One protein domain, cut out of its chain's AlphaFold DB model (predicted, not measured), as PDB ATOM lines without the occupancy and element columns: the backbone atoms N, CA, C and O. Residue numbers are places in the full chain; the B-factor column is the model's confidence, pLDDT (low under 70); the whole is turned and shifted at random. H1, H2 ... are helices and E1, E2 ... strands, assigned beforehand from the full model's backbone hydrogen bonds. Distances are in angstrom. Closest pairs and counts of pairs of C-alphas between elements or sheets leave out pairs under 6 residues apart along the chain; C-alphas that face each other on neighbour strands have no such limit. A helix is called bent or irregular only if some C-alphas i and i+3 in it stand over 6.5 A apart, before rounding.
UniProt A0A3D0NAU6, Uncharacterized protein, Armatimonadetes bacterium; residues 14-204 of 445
ATOM      1  N   ASP A  14     137.287 121.208  50.975       95.44
ATOM      2  CA  ASP A  14     136.250 120.982  49.974       95.44
ATOM      3  C   ASP A  14     136.865 120.706  48.598       95.44
ATOM      4  O   ASP A  14     137.710 121.472  48.123       95.44
ATOM      5  N   PHE A  15     136.465 119.594  47.990       96.25
ATOM      6  CA  PHE A  15     136.749 119.264  46.600       96.25
ATOM      7  C   PHE A  15     135.469 119.441  45.783       96.25
ATOM      8  O   PHE A  15     134.636 118.534  45.729       96.25
ATOM      9  N   GLU A  16     135.357 120.598  45.133       94.50
ATOM     10  CA  GLU A  16     134.162 121.058  44.417       94.50
ATOM     11  C   GLU A  16     134.530 121.435  42.968       94.50
ATOM     12  O   GLU A  16     134.792 122.602  42.664       94.50
ATOM     13  N   PRO A  17     134.665 120.453  42.058       94.94
ATOM     14  CA  PRO A  17     134.764 120.748  40.634       94.94
ATOM     15  C   PRO A  17     133.464 121.404  40.153       94.94
ATOM     16  O   PRO A  17     132.376 121.053  40.597       94.94
ATOM     17  N   ASN A  18     133.573 122.328  39.209       92.50
ATOM     18  CA  ASN A  18     132.478 123.089  38.625       92.50
ATOM     19  C   ASN A  18     131.949 122.478  37.324       92.50
ATOM     20  O   ASN A  18     130.837 122.802  36.913       92.50
ATOM     21  N   ASN A  19     132.740 121.658  36.623       93.44
ATOM     22  CA  ASN A  19     132.329 121.097  35.336       93.44
ATOM     23  C   ASN A  19     132.941 119.715  35.041       93.44
ATOM     24  O   ASN A  19     134.001 119.386  35.577       93.44
ATOM     25  N   PRO A  20     132.338 118.931  34.122       94.38
ATOM     26  CA  PRO A  20     132.776 117.566  33.834       94.38
ATOM     27  C   PRO A  20     134.204 117.411  33.295       94.38
ATOM     28  O   PRO A  20     134.739 116.304  33.349       94.38
ATOM     29  N   ALA A  21     134.817 118.471  32.755       95.38
ATOM     30  CA  ALA A  21     136.172 118.418  32.202       95.38
ATOM     31  C   ALA A  21     137.269 118.597  33.271       95.38
ATOM     32  O   ALA A  21     138.452 118.375  32.991       95.38
ATOM     33  N   GLU A  22     136.902 118.998  34.489       96.81
ATOM     34  CA  GLU A  22     137.822 119.093  35.620       96.81
ATOM     35  C   GLU A  22     138.131 117.713  36.209       96.81
ATOM     36  O   GLU A  22     137.421 116.733  35.992       96.81
ATOM     37  N   ARG A  23     139.267 117.600  36.907       95.25
ATOM     38  CA  ARG A  23     139.862 116.297  37.233       95.25
ATOM     39  C   ARG A  23     140.297 116.228  38.689       95.25
ATOM     40  O   ARG A  23     141.105 117.036  39.138       95.25
ATOM     41  N   LEU A  24     139.847 115.183  39.381       97.06
ATOM     42  CA  LEU A  24     140.312 114.780  40.712       97.06
ATOM     43  C   LEU A  24     141.060 113.447  40.616       97.06
ATOM     44  O   LEU A  24     140.636 112.422  41.143       97.06
ATOM     45  N   VAL A  25     142.166 113.461  39.873       97.88
ATOM     46  CA  VAL A  25     142.911 112.260  39.476       97.88
ATOM     47  C   VAL A  25     144.280 112.265  40.145       97.88
ATOM     48  O   VAL A  25     145.006 113.254  40.056       97.88
ATOM     49  N   ASN A  26     144.655 111.153  40.779       97.94
ATOM     50  CA  ASN A  26     145.898 110.981  41.532       97.94
ATOM     51  C   ASN A  26     146.087 112.030  42.640       97.94
ATOM     52  O   ASN A  26     147.187 112.545  42.853       97.94
ATOM     53  N   VAL A  27     145.011 112.347  43.359       98.19
ATOM     54  CA  VAL A  27     145.041 113.306  44.466       98.19
ATOM     55  C   VAL A  27     145.296 112.563  45.771       98.19
ATOM     56  O   VAL A  27     144.629 111.577  46.081       98.19
ATOM     57  N   THR A  28     146.263 113.026  46.566       98.38
ATOM     58  CA  THR A  28     146.525 112.452  47.891       98.38
ATOM     59  C   THR A  28     146.641 113.519  48.970       98.38
ATOM     60  O   THR A  28     147.436 114.448  48.852       98.38
ATOM     61  N   MET A  29     145.901 113.322  50.059       98.12
ATOM     62  CA  MET A  29     145.976 114.102  51.291       98.12
ATOM     63  C   MET A  29     146.608 113.242  52.385       98.12
ATOM     64  O   MET A  29     146.166 112.119  52.611       98.12
ATOM     65  N   ARG A  30     147.644 113.749  53.063       98.44
ATOM     66  CA  ARG A  30     148.336 113.014  54.132       98.44
ATOM     67  C   ARG A  30     148.483 113.856  55.383       98.44
ATOM     68  O   ARG A  30     148.939 114.995  55.300       98.44
ATOM     69  N   ASN A  31     148.198 113.261  56.540       98.50
ATOM     70  CA  ASN A  31     148.419 113.868  57.855       98.50
ATOM     71  C   ASN A  31     147.716 115.231  58.008       98.50
ATOM     72  O   ASN A  31     148.259 116.160  58.612       98.50
ATOM     73  N   CYS A  32     146.534 115.383  57.408       98.56
ATOM     74  CA  CYS A  32     145.764 116.619  57.493       98.56
ATOM     75  C   CYS A  32     144.841 116.607  58.719       98.56
ATOM     76  O   CYS A  32     144.360 115.559  59.148       98.56
ATOM     77  N   LEU A  33     144.577 117.792  59.271       98.44
ATOM     78  CA  LEU A  33     143.626 118.006  60.362       98.44
ATOM     79  C   LEU A  33     142.595 119.054  59.941       98.44
ATOM     80  O   LEU A  33     142.976 120.154  59.519       98.44
ATOM     81  N   THR A  34     141.317 118.733  60.108       98.44
ATOM     82  CA  THR A  34     140.205 119.688  60.121       98.44
ATOM     83  C   THR A  34     139.664 119.791  61.540       98.44
ATOM     84  O   THR A  34     139.578 118.779  62.235       98.44
ATOM     85  N   GLU A  35     139.404 121.009  62.017       98.44
ATOM     86  CA  GLU A  35     138.987 121.211  63.404       98.44
ATOM     87  C   GLU A  35     138.022 122.391  63.586       98.44
ATOM     88  O   GLU A  35     138.310 123.505  63.140       98.44
ATOM     89  N   ASN A  36     136.932 122.179  64.330       97.81
ATOM     90  CA  ASN A  36     135.970 123.213  64.738       97.81
ATOM     91  C   ASN A  36     135.409 124.040  63.564       97.81
ATOM     92  O   ASN A  36     135.144 125.235  63.703       97.81
ATOM     93  N   ASN A  37     135.275 123.441  62.384       97.75
ATOM     94  CA  ASN A  37     134.679 124.107  61.232       97.75
ATOM     95  C   ASN A  37     133.153 124.130  61.376       97.75
ATOM     96  O   ASN A  37     132.561 123.203  61.928       97.75
ATOM     97  N   ASN A  38     132.488 125.173  60.875       95.50
ATOM     98  CA  ASN A  38     131.040 125.339  61.057       95.50
ATOM     99  C   ASN A  38     130.189 124.447  60.121       95.50
ATOM    100  O   ASN A  38     128.964 124.549  60.095       95.50
ATOM    101  N   SER A  39     130.833 123.540  59.382       94.25
ATOM    102  CA  SER A  39     130.219 122.576  58.466       94.25
ATOM    103  C   SER A  39     131.074 121.301  58.389       94.25
ATOM    104  O   SER A  39     131.495 120.801  59.430       94.25
ATOM    105  N   TYR A  40     131.306 120.739  57.200       95.94
ATOM    106  CA  TYR A  40     132.065 119.506  56.985       95.94
ATOM    107  C   TYR A  40     133.523 119.596  57.453       95.94
ATOM    108  O   TYR A  40     134.158 120.646  57.349       95.94
ATOM    109  N   GLY A  41     134.089 118.462  57.871       97.94
ATOM    110  CA  GLY A  41     135.540 118.310  57.964       97.94
ATOM    111  C   GLY A  41     136.159 118.266  56.571       97.94
ATOM    112  O   GLY A  41     136.774 119.233  56.120       97.94
ATOM    113  N   TYR A  42     135.925 117.162  55.867       98.25
ATOM    114  CA  TYR A  42     136.300 116.950  54.474       98.25
ATOM    115  C   TYR A  42     135.048 116.625  53.667       98.25
ATOM    116  O   TYR A  42     134.277 115.743  54.053       98.25
ATOM    117  N   VAL A  43     134.874 117.284  52.530       97.00
ATOM    118  CA  VAL A  43     133.769 117.010  51.613       97.00
ATOM    119  C   VAL A  43     134.279 116.877  50.182       97.00
ATOM    120  O   VAL A  43     135.127 117.640  49.728       97.00
ATOM    121  N   LEU A  44     133.787 115.847  49.496       96.75
ATOM    122  CA  LEU A  44     133.871 115.704  48.049       96.75
ATOM    123  C   LEU A  44     132.494 116.086  47.493       96.75
ATOM    124  O   LEU A  44     131.576 115.263  47.513       96.75
ATOM    125  N   ALA A  45     132.339 117.335  47.058       93.88
ATOM    126  CA  ALA A  45     131.122 117.884  46.462       93.88
ATOM    127  C   ALA A  45     131.191 117.764  44.930       93.88
ATOM    128  O   ALA A  45     131.367 118.738  44.208       93.88
ATOM    129  N   ILE A  46     131.100 116.533  44.426       94.19
ATOM    130  CA  ILE A  46     131.495 116.189  43.051       94.19
ATOM    131  C   ILE A  46     130.320 115.960  42.093       94.19
ATOM    132  O   ILE A  46     130.526 115.468  40.990       94.19
ATOM    133  N   SER A  47     129.097 116.333  42.479       89.81
ATOM    134  CA  SER A  47     127.909 116.264  41.613       89.81
ATOM    135  C   SER A  47     128.033 116.967  40.249       89.81
ATOM    136  O   SER A  47     127.315 116.557  39.341       89.81
ATOM    137  N   PRO A  48     128.886 117.998  40.055       91.12
ATOM    138  CA  PRO A  48     129.112 118.566  38.721       91.12
ATOM    139  C   PRO A  48     129.969 117.701  37.780       91.12
ATOM    140  O   PRO A  48     130.007 117.969  36.578       91.12
ATOM    141  N   LEU A  49     130.666 116.679  38.295       94.19
ATOM    142  CA  LEU A  49     131.274 115.640  37.458       94.19
ATOM    143  C   LEU A  49     130.202 114.654  36.991       94.19
ATOM    144  O   LEU A  49     129.181 114.472  37.650       94.19
ATOM    145  N   ASN A  50     130.444 113.980  35.870       91.94
ATOM    146  CA  ASN A  50     129.484 113.029  35.311       91.94
ATOM    147  C   ASN A  50     130.171 111.827  34.639       91.94
ATOM    148  O   ASN A  50     131.391 111.684  34.697       91.94
ATOM    149  N   ALA A  51     129.399 110.967  33.974       91.50
ATOM    150  CA  ALA A  51     129.898 109.770  33.291       91.50
ATOM    151  C   ALA A  51     130.920 110.044  32.165       91.50
ATOM    152  O   ALA A  51     131.613 109.128  31.726       91.50
ATOM    153  N   THR A  52     131.043 111.292  31.694       93.94
ATOM    154  CA  THR A  52     132.067 111.704  30.713       93.94
ATOM    155  C   THR A  52     133.360 112.206  31.360       93.94
ATOM    156  O   THR A  52     134.370 112.364  30.672       93.94
ATOM    157  N   SER A  53     133.343 112.464  32.670       96.19
ATOM    158  CA  SER A  53     134.517 112.880  33.427       96.19
ATOM    159  C   SER A  53     135.530 111.744  33.551       96.19
ATOM    160  O   SER A  53     135.183 110.563  33.576       96.19
ATOM    161  N   GLU A  54     136.806 112.103  33.696       96.69
ATOM    162  CA  GLU A  54     137.818 111.122  34.090       96.69
ATOM    163  C   GLU A  54     137.474 110.563  35.485       96.69
ATOM    164  O   GLU A  54     137.236 111.364  36.397       96.69
ATOM    165  N   PRO A  55     137.492 109.231  35.687       97.00
ATOM    166  CA  PRO A  55     137.228 108.636  36.990       97.00
ATOM    167  C   PRO A  55     138.114 109.227  38.086       97.00
ATOM    168  O   PRO A  55     139.337 109.355  37.931       97.00
ATOM    169  N   ILE A  56     137.505 109.563  39.222       97.75
ATOM    170  CA  ILE A  56     138.256 110.141  40.334       97.75
ATOM    171  C   ILE A  56     139.239 109.113  40.910       97.75
ATOM    172  O   ILE A  56     138.987 107.908  40.934       97.75
ATOM    173  N   SER A  57     140.374 109.582  41.410       98.19
ATOM    174  CA  SER A  57     141.323 108.761  42.167       98.19
ATOM    175  C   SER A  57     141.897 109.591  43.300       98.19
ATOM    176  O   SER A  57     142.849 110.359  43.140       98.19
ATOM    177  N   MET A  58     141.265 109.446  44.460       98.44
ATOM    178  CA  MET A  58     141.543 110.228  45.651       98.44
ATOM    179  C   MET A  58     141.938 109.329  46.811       98.44
ATOM    180  O   MET A  58     141.307 108.305  47.063       98.44
ATOM    181  N   ARG A  59     142.968 109.739  47.549       98.62
ATOM    182  CA  ARG A  59     143.445 109.007  48.720       98.62
ATOM    183  C   ARG A  59     143.697 109.933  49.903       98.62
ATOM    184  O   ARG A  59     144.378 110.946  49.777       98.62
ATOM    185  N   PHE A  60     143.185 109.561  51.065       98.81
ATOM    186  CA  PHE A  60     143.356 110.262  52.329       98.81
ATOM    187  C   PHE A  60     144.074 109.328  53.297       98.81
ATOM    188  O   PHE A  60     143.598 108.228  53.557       98.81
ATOM    189  N   GLU A  61     145.220 109.743  53.822       98.81
ATOM    190  CA  GLU A  61     146.026 108.929  54.730       98.81
ATOM    191  C   GLU A  61     146.282 109.683  56.029       98.81
ATOM    192  O   GLU A  61     146.794 110.807  56.013       98.81
ATOM    193  N   ASN A  62     145.992 109.055  57.167       98.75
ATOM    194  CA  ASN A  62     146.227 109.646  58.487       98.75
ATOM    195  C   ASN A  62     145.542 111.018  58.665       98.75
ATOM    196  O   ASN A  62     146.067 111.899  59.350       98.75
ATOM    197  N   CYS A  63     144.405 111.238  58.002       98.81
ATOM    198  CA  CYS A  63     143.659 112.489  58.094       98.81
ATOM    199  C   CYS A  63     142.661 112.449  59.253       98.81
ATOM    200  O   CYS A  63     142.081 111.410  59.568       98.81
ATOM    201  N   ARG A  64     142.446 113.602  59.887       98.75
ATOM    202  CA  ARG A  64     141.606 113.733  61.079       98.75
ATOM    203  C   ARG A  64     140.595 114.862  60.917       98.75
ATOM    204  O   ARG A  64     140.978 115.933  60.446       98.75
ATOM    205  N   SER A  65     139.354 114.628  61.336       98.56
ATOM    206  CA  SER A  65     138.311 115.645  61.533       98.56
ATOM    207  C   SER A  65     137.912 115.673  63.007       98.56
ATOM    208  O   SER A  65     137.694 114.620  63.607       98.56
ATOM    209  N   VAL A  66     137.883 116.861  63.612       98.44
ATOM    210  CA  VAL A  66     137.674 117.036  65.056       98.44
ATOM    211  C   VAL A  66     136.677 118.160  65.316       98.44
ATOM    212  O   VAL A  66     136.942 119.318  65.013       98.44
ATOM    213  N   ASN A  67     135.539 117.842  65.933       97.00
ATOM    214  CA  ASN A  67     134.509 118.803  66.344       97.00
ATOM    215  C   ASN A  67     133.973 119.706  65.211       97.00
ATOM    216  O   ASN A  67     133.464 120.795  65.472       97.00
ATOM    217  N   ASP A  68     134.064 119.256  63.960       97.25
ATOM    218  CA  ASP A  68     133.421 119.920  62.826       97.25
ATOM    219  C   ASP A  68     131.886 119.812  62.970       97.25
ATOM    220  O   ASP A  68     131.362 118.778  63.388       97.25
ATOM    221  N   ALA A  69     131.139 120.886  62.702       94.56
ATOM    222  CA  ALA A  69     129.707 120.958  63.016       94.56
ATOM    223  C   ALA A  69     128.828 120.087  62.095       94.56
ATOM    224  O   ALA A  69     127.724 119.696  62.485       94.56
ATOM    225  N   GLY A  70     129.307 119.785  60.889       93.81
ATOM    226  CA  GLY A  70     128.700 118.868  59.925       93.81
ATOM    227  C   GLY A  70     129.322 117.468  59.978       93.81
ATOM    228  O   GLY A  70     129.876 117.079  61.008       93.81
ATOM    229  N   PRO A  71     129.199 116.678  58.896       96.44
ATOM    230  CA  PRO A  71     129.884 115.400  58.788       96.44
ATOM    231  C   PRO A  71     131.412 115.506  58.763       96.44
ATOM    232  O   PRO A  71     131.961 116.452  58.198       96.44
ATOM    233  N   GLY A  72     132.103 114.511  59.325       97.62
ATOM    234  CA  GLY A  72     133.569 114.471  59.300       97.62
ATOM    235  C   GLY A  72     134.133 114.199  57.905       97.62
ATOM    236  O   GLY A  72     134.937 114.981  57.398       97.62
ATOM    237  N   PHE A  73     133.668 113.119  57.275       98.31
ATOM    238  CA  PHE A  73     133.944 112.776  55.879       98.31
ATOM    239  C   PHE A  73     132.630 112.698  55.098       98.31
ATOM    240  O   PHE A  73     131.749 111.913  55.450       98.31
ATOM    241  N   ALA A  74     132.499 113.488  54.034       97.19
ATOM    242  CA  ALA A  74     131.340 113.464  53.149       97.19
ATOM    243  C   ALA A  74     131.738 113.166  51.699       97.19
ATOM    244  O   ALA A  74     132.651 113.787  51.157       97.19
ATOM    245  N   TYR A  75     131.017 112.240  51.070       95.94
ATOM    246  CA  TYR A  75     131.101 111.935  49.646       95.94
ATOM    247  C   TYR A  75     129.741 112.198  49.005       95.94
ATOM    248  O   TYR A  75     128.782 111.477  49.281       95.94
ATOM    249  N   ASN A  76     129.658 113.222  48.162       92.31
ATOM    250  CA  ASN A  76     128.426 113.631  47.501       92.31
ATOM    251  C   ASN A  76     128.628 113.578  45.985       92.31
ATOM    252  O   ASN A  76     129.158 114.517  45.390       92.31
ATOM    253  N   ALA A  77     128.193 112.477  45.373       86.25
ATOM    254  CA  ALA A  77     128.024 112.368  43.931       86.25
ATOM    255  C   ALA A  77     126.521 112.309  43.626       86.25
ATOM    256  O   ALA A  77     125.821 111.401  44.067       86.25
ATOM    257  N   GLY A  78     126.006 113.316  42.925       76.06
ATOM    258  CA  GLY A  78     124.646 113.292  42.388       76.06
ATOM    259  C   GLY A  78     124.521 112.388  41.155       76.06
ATOM    260  O   GLY A  78     125.499 111.791  40.708       76.06
ATOM    261  N   GLY A  79     123.315 112.337  40.589       76.50
ATOM    262  CA  GLY A  79     123.029 111.643  39.331       76.50
ATOM    263  C   GLY A  79     122.514 110.209  39.481       76.50
ATOM    264  O   GLY A  79     122.295 109.700  40.581       76.50
ATOM    265  N   THR A  80     122.298 109.596  38.324       82.88
ATOM    266  CA  THR A  80     121.931 108.191  38.103       82.88
ATOM    267  C   THR A  80     123.176 107.339  37.855       82.88
ATOM    268  O   THR A  80     124.267 107.877  37.654       82.88
ATOM    269  N   ILE A  81     123.038 106.013  37.796       84.06
ATOM    270  CA  ILE A  81     124.123 105.109  37.368       84.06
ATOM    271  C   ILE A  81     124.669 105.524  35.991       84.06
ATOM    272  O   ILE A  81     125.870 105.438  35.748       84.06
ATOM    273  N   GLU A  82     123.817 106.029  35.103       82.94
ATOM    274  CA  GLU A  82     124.203 106.442  33.747       82.94
ATOM    275  C   GLU A  82     124.927 107.789  33.697       82.94
ATOM    276  O   GLU A  82     125.654 108.066  32.743       82.94
ATOM    277  N   THR A  83     124.716 108.647  34.697       86.19
ATOM    278  CA  THR A  83     125.163 110.045  34.650       86.19
ATOM    279  C   THR A  83     126.223 110.378  35.688       86.19
ATOM    280  O   THR A  83     126.974 111.324  35.469       86.19
ATOM    281  N   ALA A  84     126.348 109.623  36.779       89.12
ATOM    282  CA  ALA A  84     127.309 109.899  37.840       89.12
ATOM    283  C   ALA A  84     128.757 109.535  37.452       89.12
ATOM    284  O   ALA A  84     129.011 108.640  36.646       89.12
ATOM    285  N   VAL A  85     129.726 110.229  38.056       94.31
ATOM    286  CA  VAL A  85     131.159 109.962  37.854       94.31
ATOM    287  C   VAL A  85     131.612 108.673  38.557       94.31
ATOM    288  O   VAL A  85     131.248 108.403  39.704       94.31
ATOM    289  N   GLY A  86     132.460 107.894  37.882       94.81
ATOM    290  CA  GLY A  86     133.122 106.714  38.449       94.81
ATOM    291  C   GLY A  86     134.406 107.036  39.232       94.81
ATOM    292  O   GLY A  86     134.812 108.190  39.370       94.81
ATOM    293  N   GLY A  87     135.108 106.002  39.704       96.25
ATOM    294  CA  GLY A  87     136.433 106.136  40.329       96.25
ATOM    295  C   GLY A  87     136.511 105.611  41.761       96.25
ATOM    296  O   GLY A  87     135.696 104.787  42.162       96.25
ATOM    297  N   LEU A  88     137.515 106.059  42.520       97.75
ATOM    298  CA  LEU A  88     137.784 105.630  43.895       97.75
ATOM    299  C   LEU A  88     138.153 106.815  44.795       97.75
ATOM    300  O   LEU A  88     139.069 107.581  44.484       97.75
ATOM    301  N   ALA A  89     137.507 106.893  45.958       98.25
ATOM    302  CA  ALA A  89     137.959 107.669  47.107       98.25
ATOM    303  C   ALA A  89     138.295 106.724  48.270       98.25
ATOM    304  O   ALA A  89     137.435 106.007  48.779       98.25
ATOM    305  N   GLU A  90     139.554 106.714  48.696       98.50
ATOM    306  CA  GLU A  90     140.050 105.794  49.719       98.50
ATOM    307  C   GLU A  90     140.581 106.546  50.942       98.50
ATOM    308  O   GLU A  90     141.422 107.436  50.825       98.50
ATOM    309  N   PHE A  91     140.119 106.164  52.129       98.81
ATOM    310  CA  PHE A  91     140.520 106.716  53.419       98.81
ATOM    311  C   PHE A  91     141.241 105.636  54.216       98.81
ATOM    312  O   PHE A  91     140.667 104.584  54.487       98.81
ATOM    313  N   VAL A  92     142.489 105.884  54.606       98.88
ATOM    314  CA  VAL A  92     143.327 104.915  55.317       98.88
ATOM    315  C   VAL A  92     143.866 105.516  56.601       98.88
ATOM    316  O   VAL A  92     144.526 106.557  56.578       98.88
ATOM    317  N   ASN A  93     143.622 104.826  57.716       98.81
ATOM    318  CA  ASN A  93     144.034 105.252  59.052       98.81
ATOM    319  C   ASN A  93     143.539 106.672  59.396       98.81
ATOM    320  O   ASN A  93     144.249 107.479  59.993       98.81
ATOM    321  N   CYS A  94     142.327 107.008  58.954       98.94
ATOM    322  CA  CYS A  94     141.705 108.306  59.190       98.94
ATOM    323  C   CYS A  94     140.768 108.259  60.405       98.94
ATOM    324  O   CYS A  94     140.206 107.212  60.722       98.94
ATOM    325  N   SER A  95     140.549 109.398  61.067       98.81
ATOM    326  CA  SER A  95     139.671 109.464  62.243       98.81
ATOM    327  C   SER A  95     138.706 110.643  62.222       98.81
ATOM    328  O   SER A  95     139.104 111.752  61.859       98.81
ATOM    329  N   VAL A  96     137.492 110.443  62.729       98.62
ATOM    330  CA  VAL A  96     136.542 111.522  63.037       98.62
ATOM    331  C   VAL A  96     136.195 111.497  64.516       98.62
ATOM    332  O   VAL A  96     135.832 110.454  65.054       98.62
ATOM    333  N   GLU A  97     136.270 112.653  65.166       97.50
ATOM    334  CA  GLU A  97     135.946 112.806  66.581       97.50
ATOM    335  C   GLU A  97     134.980 113.970  66.800       97.50
ATOM    336  O   GLU A  97     135.236 115.094  66.369       97.50
ATOM    337  N   GLY A  98     133.882 113.727  67.516       95.31
ATOM    338  CA  GLY A  98     133.057 114.800  68.068       95.31
ATOM    339  C   GLY A  98     132.269 115.625  67.048       95.31
ATOM    340  O   GLY A  98     131.829 116.726  67.398       95.31
ATOM    341  N   SER A  99     132.100 115.137  65.815       94.88
ATOM    342  CA  SER A  99     131.381 115.853  64.759       94.88
ATOM    343  C   SER A  99     129.916 116.121  65.133       94.88
ATOM    344  O   SER A  99     129.264 115.322  65.813       94.88
ATOM    345  N   GLY A 100     129.379 117.262  64.702       91.75
ATOM    346  CA  GLY A 100     127.971 117.609  64.913       91.75
ATOM    347  C   GLY A 100     127.024 116.787  64.030       91.75
ATOM    348  O   GLY A 100     125.959 116.376  64.498       91.75
ATOM    349  N   GLY A 101     127.439 116.502  62.788       92.00
ATOM    350  CA  GLY A 101     126.817 115.533  61.879       92.00
ATOM    351  C   GLY A 101     127.439 114.138  61.994       92.00
ATOM    352  O   GLY A 101     128.263 113.901  62.877       92.00
ATOM    353  N   SER A 102     127.066 113.214  61.103       95.12
ATOM    354  CA  SER A 102     127.623 111.852  61.080       95.12
ATOM    355  C   SER A 102     129.151 111.847  60.945       95.12
ATOM    356  O   SER A 102     129.759 112.799  60.461       95.12
ATOM    357  N   GLY A 103     129.811 110.776  61.364       97.00
ATOM    358  CA  GLY A 103     131.235 110.612  61.091       97.00
ATOM    359  C   GLY A 103     131.498 110.497  59.590       97.00
ATOM    360  O   GLY A 103     132.358 111.187  59.046       97.00
ATOM    361  N   ILE A 104     130.696 109.663  58.925       98.25
ATOM    362  CA  ILE A 104     130.742 109.415  57.483       98.25
ATOM    363  C   ILE A 104     129.361 109.704  56.882       98.25
ATOM    364  O   ILE A 104     128.339 109.281  57.428       98.25
ATOM    365  N   ALA A 105     129.319 110.427  55.766       96.38
ATOM    366  CA  ALA A 105     128.118 110.656  54.966       96.38
ATOM    367  C   ALA A 105     128.390 110.314  53.495       96.38
ATOM    368  O   ALA A 105     129.343 110.829  52.914       96.38
ATOM    369  N   ILE A 106     127.562 109.463  52.889       95.88
ATOM    370  CA  ILE A 106     127.707 109.034  51.491       95.88
ATOM    371  C   ILE A 106     126.373 109.225  50.767       95.88
ATOM    372  O   ILE A 106     125.359 108.661  51.170       95.88
ATOM    373  N   THR A 107     126.383 110.008  49.690       92.50
ATOM    374  CA  THR A 107     125.243 110.212  48.786       92.50
ATOM    375  C   THR A 107     125.713 109.917  47.370       92.50
ATOM    376  O   THR A 107     126.515 110.693  46.849       92.50
ATOM    377  N   LYS A 108     125.287 108.786  46.792       91.12
ATOM    378  CA  LYS A 108     125.617 108.363  45.417       91.12
ATOM    379  C   LYS A 108     124.818 107.121  44.992       91.12
ATOM    380  O   LYS A 108     124.439 106.342  45.876       91.12
ATOM    381  N   PRO A 109     124.633 106.879  43.682       90.50
ATOM    382  CA  PRO A 109     124.243 105.558  43.198       90.50
ATOM    383  C   PRO A 109     125.310 104.509  43.567       90.50
ATOM    384  O   PRO A 109     126.505 104.808  43.664       90.50
ATOM    385  N   ALA A 110     124.885 103.274  43.817       91.25
ATOM    386  CA  ALA A 110     125.749 102.217  44.336       91.25
ATOM    387  C   ALA A 110     126.894 101.887  43.375       91.25
ATOM    388  O   ALA A 110     128.051 101.840  43.785       91.25
ATOM    389  N   GLU A 111     126.576 101.762  42.089       89.19
ATOM    390  CA  GLU A 111     127.498 101.272  41.062       89.19
ATOM    391  C   GLU A 111     128.451 102.342  40.504       89.19
ATOM    392  O   GLU A 111     129.303 102.021  39.679       89.19
ATOM    393  N   GLN A 112     128.357 103.601  40.956       89.00
ATOM    394  CA  GLN A 112     129.265 104.668  40.516       89.00
ATOM    395  C   GLN A 112     130.036 105.298  41.666       89.00
ATOM    396  O   GLN A 112     129.467 105.650  42.700       89.00
ATOM    397  N   GLY A 113     131.345 105.444  41.445       86.19
ATOM    398  CA  GLY A 113     132.321 105.963  42.401       86.19
ATOM    399  C   GLY A 113     132.414 105.088  43.648       86.19
ATOM    400  O   GLY A 113     131.477 105.009  44.422       86.19
ATOM    401  N   PHE A 114     133.534 104.423  43.896       95.69
ATOM    402  CA  PHE A 114     133.676 103.552  45.061       95.69
ATOM    403  C   PHE A 114     134.292 104.307  46.240       95.69
ATOM    404  O   PHE A 114     135.247 105.068  46.060       95.69
ATOM    405  N   VAL A 115     133.783 104.084  47.455       97.75
ATOM    406  CA  VAL A 115     134.348 104.686  48.673       97.75
ATOM    407  C   VAL A 115     134.863 103.597  49.603       97.75
ATOM    408  O   VAL A 115     134.110 102.719  50.012       97.75
ATOM    409  N   ARG A 116     136.142 103.652  49.977       98.69
ATOM    410  CA  ARG A 116     136.746 102.660  50.878       98.69
ATOM    411  C   ARG A 116     137.317 103.312  52.128       98.69
ATOM    412  O   ARG A 116     138.059 104.285  52.033       98.69
ATOM    413  N   PHE A 117     137.041 102.726  53.290       98.81
ATOM    414  CA  PHE A 117     137.636 103.099  54.572       98.81
ATOM    415  C   PHE A 117     138.431 101.923  55.135       98.81
ATOM    416  O   PHE A 117     137.872 100.849  55.329       98.81
ATOM    417  N   VAL A 118     139.718 102.119  55.423       98.88
ATOM    418  CA  VAL A 118     140.624 101.076  55.924       98.88
ATOM    419  C   VAL A 118     141.266 101.527  57.225       98.88
ATOM    420  O   VAL A 118     141.932 102.561  57.264       98.88
ATOM    421  N   ASP A 119     141.072 100.745  58.285       98.81
ATOM    422  CA  ASP A 119     141.621 100.987  59.623       98.81
ATOM    423  C   ASP A 119     141.283 102.393  60.165       98.81
ATOM    424  O   ASP A 119     142.086 103.046  60.830       98.81
ATOM    425  N   CYS A 120     140.084 102.883  59.852       98.88
ATOM    426  CA  CYS A 120     139.600 104.193  60.282       98.88
ATOM    427  C   CYS A 120     138.867 104.121  61.635       98.88
ATOM    428  O   CYS A 120     138.479 103.043  62.097       98.88
ATOM    429  N   SER A 121     138.622 105.275  62.264       98.62
ATOM    430  CA  SER A 121     137.854 105.360  63.512       98.62
ATOM    431  C   SER A 121     136.866 106.526  63.561       98.62
ATOM    432  O   SER A 121     137.151 107.626  63.095       98.62
ATOM    433  N   LEU A 122     135.704 106.287  64.166       98.19
ATOM    434  CA  LEU A 122     134.683 107.283  64.482       98.19
ATOM    435  C   LEU A 122     134.462 107.279  65.994       98.19
ATOM    436  O   LEU A 122     134.250 106.215  66.576       98.19
ATOM    437  N   ALA A 123     134.507 108.446  66.628       96.31
ATOM    438  CA  ALA A 123     134.290 108.582  68.063       96.31
ATOM    439  C   ALA A 123     133.333 109.738  68.369       96.31
ATOM    440  O   ALA A 123     133.606 110.885  68.013       96.31
ATOM    441  N   ASN A 124     132.235 109.448  69.073       91.81
ATOM    442  CA  ASN A 124     131.268 110.448  69.548       91.81
ATOM    443  C   ASN A 124     130.766 111.395  68.436       91.81
ATOM    444  O   ASN A 124     130.681 112.613  68.621       91.81
ATOM    445  N   THR A 125     130.503 110.846  67.252       92.06
ATOM    446  CA  THR A 125     130.052 111.592  66.064       92.06
ATOM    447  C   THR A 125     128.538 111.764  66.071       92.06
ATOM    448  O   THR A 125     127.850 110.957  66.666       92.06
ATOM    449  N   GLY A 126     127.962 112.750  65.390       81.25
ATOM    450  CA  GLY A 126     126.507 112.837  65.218       81.25
ATOM    451  C   GLY A 126     125.763 113.309  66.463       81.25
ATOM    452  O   GLY A 126     124.705 112.771  66.785       81.25
ATOM    453  N   LYS A 127     126.292 114.332  67.155       73.94
ATOM    454  CA  LYS A 127     125.742 114.916  68.401       73.94
ATOM    455  C   LYS A 127     124.262 115.350  68.335       73.94
ATOM    456  O   LYS A 127     123.678 115.635  69.373       73.94
ATOM    457  N   ARG A 128     123.649 115.410  67.146       64.25
ATOM    458  CA  ARG A 128     122.227 115.737  66.911       64.25
ATOM    459  C   ARG A 128     121.335 114.503  66.707       64.25
ATOM    460  O   ARG A 128     120.426 114.549  65.891       64.25
ATOM    461  N   ASP A 129     121.631 113.408  67.402       74.00
ATOM    462  CA  ASP A 129     120.932 112.123  67.244       74.00
ATOM    463  C   ASP A 129     121.005 111.547  65.812       74.00
ATOM    464  O   ASP A 129     120.072 110.955  65.282       74.00
ATOM    465  N   ILE A 130     122.154 111.744  65.158       84.50
ATOM    466  CA  ILE A 130     122.446 111.234  63.811       84.50
ATOM    467  C   ILE A 130     123.378 110.027  63.929       84.50
ATOM    468  O   ILE A 130     124.380 110.104  64.642       84.50
ATOM    469  N   ALA A 131     123.093 108.941  63.206       92.50
ATOM    470  CA  ALA A 131     123.952 107.757  63.190       92.50
ATOM    471  C   ALA A 131     125.408 108.088  62.774       92.50
ATOM    472  O   ALA A 131     125.625 108.971  61.936       92.50
ATOM    473  N   PRO A 132     126.419 107.380  63.314       95.25
ATOM    474  CA  PRO A 132     127.821 107.562  62.935       95.25
ATOM    475  C   PRO A 132     128.097 107.455  61.431       95.25
ATOM    476  O   PRO A 132     128.943 108.182  60.909       95.25
ATOM    477  N   ILE A 133     127.380 106.582  60.723       96.94
ATOM    478  CA  ILE A 133     127.513 106.381  59.279       96.94
ATOM    479  C   ILE A 133     126.144 106.601  58.641       96.94
ATOM    480  O   ILE A 133     125.160 105.989  59.050       96.94
ATOM    481  N   VAL A 134     126.067 107.473  57.639       95.12
ATOM    482  CA  VAL A 134     124.809 107.782  56.952       95.12
ATOM    483  C   VAL A 134     124.965 107.597  55.451       95.12
ATOM    484  O   VAL A 134     125.828 108.224  54.835       95.12
ATOM    485  N   PHE A 135     124.086 106.789  54.866       94.75
ATOM    486  CA  PHE A 135     123.865 106.729  53.424       94.75
ATOM    487  C   PHE A 135     122.631 107.541  53.043       94.75
ATOM    488  O   PHE A 135     121.692 107.667  53.832       94.75
ATOM    489  N   ARG A 136     122.622 108.087  51.829       90.25
ATOM    490  CA  ARG A 136     121.476 108.794  51.252       90.25
ATOM    491  C   ARG A 136     121.316 108.396  49.792       90.25
ATOM    492  O   ARG A 136     122.315 108.310  49.076       90.25
ATOM    493  N   SER A 137     120.083 108.185  49.348       87.44
ATOM    494  CA  SER A 137     119.806 108.048  47.917       87.44
ATOM    495  C   SER A 137     119.746 109.410  47.232       87.44
ATOM    496  O   SER A 137     119.572 110.446  47.879       87.44
ATOM    497  N   GLY A 138     119.856 109.413  45.902       76.38
ATOM    498  CA  GLY A 138     119.451 110.570  45.107       76.38
ATOM    499  C   GLY A 138     117.949 110.834  45.262       76.38
ATOM    500  O   GLY A 138     117.163 109.908  45.464       76.38
ATOM    501  N   ARG A 139     117.548 112.105  45.180       68.75
ATOM    502  CA  ARG A 139     116.133 112.501  45.085       68.75
ATOM    503  C   ARG A 139     115.661 112.268  43.653       68.75
ATOM    504  O   ARG A 139     116.404 112.586  42.731       68.75
ATOM    505  N   GLY A 140     114.480 111.678  43.481       63.22
ATOM    506  CA  GLY A 140     113.900 111.420  42.154       63.22
ATOM    507  C   GLY A 140     114.617 110.358  41.305       63.22
ATOM    508  O   GLY A 140     114.170 110.098  40.192       63.22
ATOM    509  N   SER A 141     115.687 109.739  41.819       73.38
ATOM    510  CA  SER A 141     116.372 108.613  41.176       73.38
ATOM    511  C   SER A 141     115.714 107.292  41.563       73.38
ATOM    512  O   SER A 141     115.353 107.099  42.726       73.38
ATOM    513  N   ASP A 142     115.620 106.389  40.591       78.25
ATOM    514  CA  ASP A 142     115.164 105.010  40.776       78.25
ATOM    515  C   ASP A 142     116.351 104.029  40.984       78.25
ATOM    516  O   ASP A 142     116.143 102.830  41.170       78.25
ATOM    517  N   ASP A 143     117.597 104.526  41.010       86.75
ATOM    518  CA  ASP A 143     118.809 103.716  41.205       86.75
ATOM    519  C   ASP A 143     119.119 103.435  42.682       86.75
ATOM    520  O   ASP A 143     119.006 104.312  43.542       86.75
ATOM    521  N   ALA A 144     119.626 102.234  42.976       89.75
ATOM    522  CA  ALA A 144     120.074 101.864  44.318       89.75
ATOM    523  C   ALA A 144     121.219 102.764  44.822       89.75
ATOM    524  O   ALA A 144     122.139 103.097  44.074       89.75
ATOM    525  N   ALA A 145     121.213 103.101  46.113       92.25
ATOM    526  CA  ALA A 145     122.301 103.816  46.784       92.25
ATOM    527  C   ALA A 145     123.330 102.839  47.379       92.25
ATOM    528  O   ALA A 145     123.016 101.676  47.622       92.25
ATOM    529  N   GLY A 146     124.554 103.292  47.666       94.19
ATOM    530  CA  GLY A 146     125.545 102.474  48.385       94.19
ATOM    531  C   GLY A 146     126.937 102.531  47.774       94.19
ATOM    532  O   GLY A 146     127.418 103.635  47.555       94.19
ATOM    533  N   GLY A 147     127.584 101.387  47.524       95.50
ATOM    534  CA  GLY A 147     128.922 101.287  46.912       95.50
ATOM    535  C   GLY A 147     130.056 101.774  47.811       95.50
ATOM    536  O   GLY A 147     130.747 102.753  47.499       95.50
ATOM    537  N   ALA A 148     130.212 101.116  48.957       97.94
ATOM    538  CA  ALA A 148     131.255 101.425  49.918       97.94
ATOM    539  C   ALA A 148     131.762 100.183  50.657       97.94
ATOM    540  O   ALA A 148     131.007  99.264  50.972       97.94
ATOM    541  N   GLU A 149     133.042 100.196  51.011       98.56
ATOM    542  CA  GLU A 149     133.692  99.119  51.756       98.56
ATOM    543  C   GLU A 149     134.335  99.650  53.038       98.56
ATOM    544  O   GLU A 149     135.092 100.628  53.026       98.56
ATOM    545  N   PHE A 150     134.060  98.972  54.151       98.75
ATOM    546  CA  PHE A 150     134.623  99.285  55.460       98.75
ATOM    547  C   PHE A 150     135.525  98.148  55.928       98.75
ATOM    548  O   PHE A 150     135.063  97.044  56.173       98.75
ATOM    549  N   ILE A 151     136.816  98.399  56.095       98.75
ATOM    550  CA  ILE A 151     137.785  97.403  56.551       98.75
ATOM    551  C   ILE A 151     138.279  97.846  57.921       98.75
ATOM    552  O   ILE A 151     138.978  98.851  58.037       98.75
ATOM    553  N   ASN A 152     137.900  97.105  58.964       98.38
ATOM    554  CA  ASN A 152     138.248  97.405  60.359       98.38
ATOM    555  C   ASN A 152     137.851  98.819  60.824       98.38
ATOM    556  O   ASN A 152     138.593  99.454  61.578       98.38
ATOM    557  N   LEU A 153     136.683  99.321  60.411       98.69
ATOM    558  CA  LEU A 153     136.203 100.621  60.886       98.69
ATOM    559  C   LEU A 153     135.794 100.523  62.362       98.69
ATOM    560  O   LEU A 153     134.865  99.794  62.711       98.69
ATOM    561  N   ARG A 154     136.473 101.269  63.234       98.62
ATOM    562  CA  ARG A 154     136.153 101.334  64.667       98.62
ATOM    563  C   ARG A 154     135.102 102.411  64.922       98.62
ATOM    564  O   ARG A 154     135.292 103.546  64.501       98.62
ATOM    565  N   VAL A 155     134.029 102.083  65.633       97.50
ATOM    566  CA  VAL A 155     132.963 103.031  65.987       97.50
ATOM    567  C   VAL A 155     132.782 103.024  67.499       97.50
ATOM    568  O   VAL A 155     132.277 102.052  68.052       97.50
ATOM    569  N   THR A 156     133.208 104.098  68.160       95.88
ATOM    570  CA  THR A 156     132.974 104.338  69.589       95.88
ATOM    571  C   THR A 156     131.833 105.330  69.747       95.88
ATOM    572  O   THR A 156     131.997 106.520  69.470       95.88
ATOM    573  N   ASP A 157     130.669 104.841  70.160       86.81
ATOM    574  CA  ASP A 157     129.456 105.651  70.247       86.81
ATOM    575  C   ASP A 157     128.464 105.049  71.254       86.81
ATOM    576  O   ASP A 157     128.519 103.864  71.571       86.81
ATOM    577  N   THR A 158     127.514 105.845  71.741       81.50
ATOM    578  CA  THR A 158     126.411 105.335  72.567       81.50
ATOM    579  C   THR A 158     125.331 104.635  71.739       81.50
ATOM    580  O   THR A 158     124.491 103.942  72.302       81.50
ATOM    581  N   ARG A 159     125.340 104.785  70.407       81.00
ATOM    582  CA  ARG A 159     124.356 104.202  69.469       81.00
ATOM    583  C   ARG A 159     124.909 103.015  68.683       81.00
ATOM    584  O   ARG A 159     124.557 102.803  67.525       81.00
ATOM    585  N   VAL A 160     125.781 102.223  69.300       82.50
ATOM    586  CA  VAL A 160     126.380 101.043  68.656       82.50
ATOM    587  C   VAL A 160     125.366  99.959  68.272       82.50
ATOM    588  O   VAL A 160     125.698  99.106  67.463       82.50
ATOM    589  N   GLU A 161     124.126  99.999  68.765       85.31
ATOM    590  CA  GLU A 161     123.066  99.081  68.314       85.31
ATOM    591  C   GLU A 161     122.648  99.321  66.853       85.31
ATOM    592  O   GLU A 161     122.280  98.375  66.158       85.31
ATOM    593  N   LYS A 162     122.719 100.575  66.378       88.69
ATOM    594  CA  LYS A 162     122.398 100.983  64.999       88.69
ATOM    595  C   LYS A 162     123.379 102.067  64.527       88.69
ATOM    596  O   LYS A 162     123.026 103.245  64.459       88.69
ATOM    597  N   PRO A 163     124.634 101.695  64.212       93.44
ATOM    598  CA  PRO A 163     125.693 102.648  63.879       93.44
ATOM    599  C   PRO A 163     125.574 103.212  62.452       93.44
ATOM    600  O   PRO A 163     126.293 104.149  62.096       93.44
ATOM    601  N   MET A 164     124.690 102.636  61.635       95.19
ATOM    602  CA  MET A 164     124.438 103.025  60.253       95.19
ATOM    603  C   MET A 164     122.972 103.425  60.094       95.19
ATOM    604  O   MET A 164     122.103 102.768  60.656       95.19
ATOM    605  N   ALA A 165     122.705 104.469  59.315       92.62
ATOM    606  CA  ALA A 165     121.357 104.859  58.922       92.62
ATOM    607  C   ALA A 165     121.293 105.142  57.422       92.62
ATOM    608  O   ALA A 165     122.264 105.603  56.816       92.62
ATOM    609  N   TYR A 166     120.124 104.903  56.840       91.44
ATOM    610  CA  TYR A 166     119.845 105.201  55.445       91.44
ATOM    611  C   TYR A 166     118.708 106.209  55.353       91.44
ATOM    612  O   TYR A 166     117.618 105.995  55.882       91.44
ATOM    613  N   LEU A 167     118.993 107.348  54.724       87.69
ATOM    614  CA  LEU A 167     117.984 108.333  54.374       87.69
ATOM    615  C   LEU A 167     117.547 108.056  52.940       87.69
ATOM    616  O   LEU A 167     118.156 108.534  51.980       87.69
ATOM    617  N   ASP A 168     116.515 107.233  52.832       83.00
ATOM    618  CA  ASP A 168     115.922 106.844  51.564       83.00
ATOM    619  C   ASP A 168     115.017 107.967  51.038       83.00
ATOM    620  O   ASP A 168     113.898 108.177  51.507       83.00
ATOM    621  N   TYR A 169     115.528 108.745  50.088       76.81
ATOM    622  CA  TYR A 169     114.758 109.769  49.382       76.81
ATOM    623  C   TYR A 169     114.143 109.245  48.077       76.81
ATOM    624  O   TYR A 169     113.309 109.923  47.485       76.81
ATOM    625  N   GLY A 170     114.544 108.070  47.591       71.69
ATOM    626  CA  GLY A 170     114.078 107.516  46.314       71.69
ATOM    627  C   GLY A 170     113.025 106.418  46.470       71.69
ATOM    628  O   GLY A 170     112.285 106.140  45.530       71.69
ATOM    629  N   GLY A 171     112.935 105.803  47.653       77.00
ATOM    630  CA  GLY A 171     112.318 104.486  47.819       77.00
ATOM    631  C   GLY A 171     113.186 103.372  47.226       77.00
ATOM    632  O   GLY A 171     112.658 102.361  46.763       77.00
ATOM    633  N   VAL A 172     114.508 103.563  47.172       82.00
ATOM    634  CA  VAL A 172     115.454 102.712  46.431       82.00
ATOM    635  C   VAL A 172     116.325 101.892  47.371       82.00
ATOM    636  O   VAL A 172     116.622 102.304  48.492       82.00
ATOM    637  N   ALA A 173     116.748 100.711  46.923       87.56
ATOM    638  CA  ALA A 173     117.515  99.790  47.756       87.56
ATOM    639  C   ALA A 173     118.904 100.342  48.102       87.56
ATOM    640  O   ALA A 173     119.479 101.138  47.358       87.56
ATOM    641  N   ILE A 174     119.473  99.854  49.206       90.69
ATOM    642  CA  ILE A 174     120.906  99.977  49.462       90.69
ATOM    643  C   ILE A 174     121.627  98.732  48.939       90.69
ATOM    644  O   ILE A 174     121.173  97.607  49.152       90.69
ATOM    645  N   SER A 175     122.743  98.911  48.238       92.69
ATOM    646  CA  SER A 175     123.510  97.807  47.655       92.69
ATOM    647  C   SER A 175     125.012  98.089  47.644       92.69
ATOM    648  O   SER A 175     125.451  99.220  47.846       92.69
ATOM    649  N   ASP A 176     125.810  97.037  47.464       94.25
ATOM    650  CA  ASP A 176     127.277  97.117  47.412       94.25
ATOM    651  C   ASP A 176     127.908  97.829  48.631       94.25
ATOM    652  O   ASP A 176     128.868  98.592  48.534       94.25
ATOM    653  N   VAL A 177     127.330  97.604  49.816       97.38
ATOM    654  CA  VAL A 177     127.904  98.017  51.102       97.38
ATOM    655  C   VAL A 177     128.492  96.784  51.773       97.38
ATOM    656  O   VAL A 177     127.770  95.840  52.089       97.38
ATOM    657  N   THR A 178     129.810  96.763  51.964       98.00
ATOM    658  CA  THR A 178     130.541  95.552  52.363       98.00
ATOM    659  C   THR A 178     131.578  95.816  53.455       98.00
ATOM    660  O   THR A 178     131.877  96.959  53.811       98.00
ATOM    661  N   GLY A 179     132.136  94.734  54.006       98.25
ATOM    662  CA  GLY A 179     133.219  94.787  54.987       98.25
ATOM    663  C   GLY A 179     132.753  94.620  56.437       98.25
ATOM    664  O   GLY A 179     131.764  93.937  56.697       98.25
ATOM    665  N   ASN A 180     133.490  95.168  57.400       98.50
ATOM    666  CA  ASN A 180     133.288  94.939  58.825       98.50
ATOM    667  C   ASN A 180     133.455  96.200  59.686       98.50
ATOM    668  O   ASN A 180     134.293  97.065  59.426       98.50
ATOM    669  N   LEU A 181     132.703  96.230  60.787       98.50
ATOM    670  CA  LEU A 181     132.808  97.227  61.847       98.50
ATOM    671  C   LEU A 181     133.358  96.600  63.134       98.50
ATOM    672  O   LEU A 181     133.154  95.415  63.419       98.50
ATOM    673  N   ILE A 182     134.034  97.416  63.937       98.50
ATOM    674  CA  ILE A 182     134.406  97.121  65.320       98.50
ATOM    675  C   ILE A 182     133.685  98.148  66.191       98.50
ATOM    676  O   ILE A 182     134.107  99.298  66.292       98.50
ATOM    677  N   LEU A 183     132.570  97.739  66.778       97.69
ATOM    678  CA  LEU A 183     131.711  98.582  67.598       97.69
ATOM    679  C   LEU A 183     132.214  98.580  69.036       97.69
ATOM    680  O   LEU A 183     132.565  97.522  69.554       97.69
ATOM    681  N   ILE A 184     132.278  99.754  69.654       96.94
ATOM    682  CA  ILE A 184     132.833  99.966  70.990       96.94
ATOM    683  C   ILE A 184     131.799 100.741  71.800       96.94
ATOM    684  O   ILE A 184     131.540 101.909  71.500       96.94
ATOM    685  N   ASP A 185     131.190 100.078  72.781       91.75
ATOM    686  CA  ASP A 185     130.173 100.686  73.646       91.75
ATOM    687  C   ASP A 185     130.782 101.671  74.667       91.75
ATOM    688  O   ASP A 185     131.994 101.915  74.698       91.75
ATOM    689  N   ALA A 186     129.928 102.271  75.502       87.25
ATOM    690  CA  ALA A 186     130.340 103.257  76.502       87.25
ATOM    691  C   ALA A 186     131.264 102.663  77.584       87.25
ATOM    692  O   ALA A 186     132.072 103.380  78.177       87.25
ATOM    693  N   GLU A 187     131.165 101.358  77.828       90.12
ATOM    694  CA  GLU A 187     131.991 100.593  78.758       90.12
ATOM    695  C   GLU A 187     133.328 100.149  78.136       90.12
ATOM    696  O   GLU A 187     134.224  99.693  78.852       90.12
ATOM    697  N   GLY A 188     133.491 100.320  76.821       91.81
ATOM    698  CA  GLY A 188     134.688  99.960  76.067       91.81
ATOM    699  C   GLY A 188     134.706  98.514  75.565       91.81
ATOM    700  O   GLY A 188     135.762  98.042  75.135       91.81
ATOM    701  N   ASN A 189     133.580  97.797  75.609       94.31
ATOM    702  CA  ASN A 189     133.488  96.443  75.071       94.31
ATOM    703  C   ASN A 189     133.479  96.480  73.544       94.31
ATOM    704  O   ASN A 189     132.742  97.248  72.930       94.31
ATOM    705  N   GLU A 190     134.273  95.604  72.926       96.88
ATOM    706  CA  GLU A 190     134.343  95.500  71.470       96.88
ATOM    707  C   GLU A 190     133.433  94.392  70.928       96.88
ATOM    708  O   GLU A 190     133.546  93.230  71.326       96.88
ATOM    709  N   THR A 191     132.627  94.725  69.923       97.06
ATOM    710  CA  THR A 191     131.877  93.764  69.108       97.06
ATOM    711  C   THR A 191     132.302  93.889  67.651       97.06
ATOM    712  O   THR A 191     132.244  94.964  67.060       97.06
ATOM    713  N   ARG A 192     132.742  92.781  67.046       97.88
ATOM    714  CA  ARG A 192     133.060  92.730  65.612       97.88
ATOM    715  C   ARG A 192     131.817  92.322  64.838       97.88
ATOM    716  O   ARG A 192     131.248  91.273  65.127       97.88
ATOM    717  N   VAL A 193     131.440  93.121  63.848       97.81
ATOM    718  CA  VAL A 193     130.252  92.888  63.025       97.81
ATOM    719  C   VAL A 193     130.652  92.833  61.558       97.81
ATOM    720  O   VAL A 193     131.289  93.756  61.056       97.81
ATOM    721  N   GLN A 194     130.282  91.752  60.876       98.31
ATOM    722  CA  GLN A 194     130.361  91.670  59.420       98.31
ATOM    723  C   GLN A 194     129.114  92.336  58.831       98.31
ATOM    724  O   GLN A 194     128.007  92.039  59.267       98.31
ATOM    725  N   LEU A 195     129.280  93.202  57.836       97.56
ATOM    726  CA  LEU A 195     128.163  93.814  57.125       97.56
ATOM    727  C   LEU A 195     127.568  92.787  56.157       97.56
ATOM    728  O   LEU A 195     128.095  92.570  55.065       97.56
ATOM    729  N   THR A 196     126.514  92.105  56.600       96.00
ATOM    730  CA  THR A 196     125.707  91.196  55.773       96.00
ATOM    731  C   THR A 196     124.418  91.891  55.331       96.00
ATOM    732  O   THR A 196     123.997  92.849  55.986       96.00
ATOM    733  N   PRO A 197     123.748  91.421  54.264       92.94
ATOM    734  CA  PRO A 197     122.466  91.983  53.836       92.94
ATOM    735  C   PRO A 197     121.421  92.060  54.956       92.94
ATOM    736  O   PRO A 197     120.675  93.031  55.023       92.94
ATOM    737  N   GLU A 198     121.389  91.084  55.865       93.38
ATOM    738  CA  GLU A 198     120.441  91.043  56.983       93.38
ATOM    739  C   GLU A 198     120.699  92.169  57.990       93.38
ATOM    740  O   GLU A 198     119.770  92.870  58.382       93.38
ATOM    741  N   ILE A 199     121.965  92.382  58.364       94.44
ATOM    742  CA  ILE A 199     122.361  93.469  59.272       94.44
ATOM    743  C   ILE A 199     122.118  94.829  58.618       94.44
ATOM    744  O   ILE A 199     121.623  95.753  59.263       94.44
ATOM    745  N   LEU A 200     122.431  94.957  57.326       94.12
ATOM    746  CA  LEU A 200     122.173  96.186  56.582       94.12
ATOM    747  C   LEU A 200     120.668  96.469  56.506       94.12
ATOM    748  O   LEU A 200     120.277  97.600  56.747       94.12
ATOM    749  N   ALA A 201     119.818  95.470  56.267       90.75
ATOM    750  CA  ALA A 201     118.365  95.648  56.277       90.75
ATOM    751  C   ALA A 201     117.819  96.037  57.667       90.75
ATOM    752  O   ALA A 201     116.857  96.800  57.758       90.75
ATOM    753  N   GLU A 202     118.430  95.544  58.749       91.75
ATOM    754  CA  GLU A 202     118.057  95.897  60.124       91.75
ATOM    755  C   GLU A 202     118.450  97.338  60.496       91.75
ATOM    756  O   GLU A 202     117.672  98.067  61.125       91.75
ATOM    757  N   TRP A 203     119.664  97.756  60.131       93.00
ATOM    758  CA  TRP A 203     120.200  99.079  60.467       93.00
ATOM    759  C   TRP A 203     119.745 100.171  59.497       93.00
ATOM    760  O   TRP A 203     119.526 101.313  59.896       93.00
ATOM    761  N   MET A 204     119.578  99.817  58.229       91.75
ATOM    762  CA  MET A 204     119.282 100.714  57.117       91.75
ATOM    763  C   MET A 204     118.036 100.234  56.362       91.75
ATOM    764  O   MET A 204     118.133  99.831  55.201       91.75
TER     765      MET A 204
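What this domain is: This is residues 14 to 204 of the 445 residues of an uncharacterized protein of Armatimonadetes bacterium (UniProt A0A3D0NAU6). The chain winds in stacked turns as a solenoid: E1 E2 E3, E4 E5 E6, E7 E8 E9 and E10 E11 E12 are successive turns, then the long bent strand E13 with E14, then the long bent strand E15. After E15 the chain folds back in E16 as a hairpin, and H1 packs on E14 at this end of the stack. The printed part has 191 residues, with sixteen named strands, E1 to E16, followed by one named helix; the eleven-strand branched sheet is mixed, and the other runs E3 E6 E9 E12 E14, parallel. The class is mostly strand, with 88 residues, under half, in named elements. The whole is compact, with a radius of gyration of the C-alphas of 15.5 A and spans of 50 by 36 by 26 A.

How they stand to each other: In the branched, twisted sheet, E13, residues 145 to 156, bends by 90 degrees at residue 151. On one side of it lie E10, residues 114 to 118, and E11, residues 121 to 123; on the other side lies E15, residues 174 to 184, which bends by 80 degrees at residue 177. These three are parallel to E13, with N 117 and O 149 at 2.9 A, N 122 and O 154 at 2.8 A, and N 155 and O 182 at 2.9 A, within hydrogen-bond range. Parallel neighbours follow from E10 through E7, residues 87 to 92, and E4, residues 56 to 61, to the edge strand E1, residues 27 to 30; N 91 and O 116, N 60 and O 90, and N 29 and O 59 are each 2.8 A apart. From E11 they follow through E8, residues 95 to 97, and E5, residues 64 to 66, to the edge strand E2, residues 33 to 35; N 96 and O 121 are 2.9 A apart, N 65 and O 95 2.9 A, N 34 and O 64 2.8 A. E1 runs on into E2 at 75 degrees, and E10 into E11 at 79 degrees. E15 and E16, residues 190 to 194, form an antiparallel hairpin, with N 183 and O 191 at 2.8 A. The other sheet has E3, residues 42 to 45, E6, residues 73 to 76, E9, residues 104 to 107, E12, residues 133 to 136, and E14, residues 164 to 167; N 44 and O 74, N 75 and O 105, N 106 and O 134, and N 135 and O 165 are each 2.9 A apart. The two form a sandwich, two sheets face to face, their best planes 34 degrees apart. H1, residues 197 to 203, touches E14, the closest C-alphas being those of Met 164 and Trp 203, 5.8 A apart; every O i to N i+4 pair in H1 is within hydrogen-bond range.

Where its parts are: E13 is 25.2 A long, E15 24.6 A and E7 16.5 A. E1 begins at C-alpha 27, (145.041, 113.306, 44.466), and H1 ends at C-alpha 203, (120.200, 99.079, 60.467).

The domain as a whole: The C-alphas of Ala 21 and Glu 187, the two farthest apart, are 50.0 A apart. The printed part has no cut and no long link. The pLDDT is under 70 at residues 128, 139 and 140.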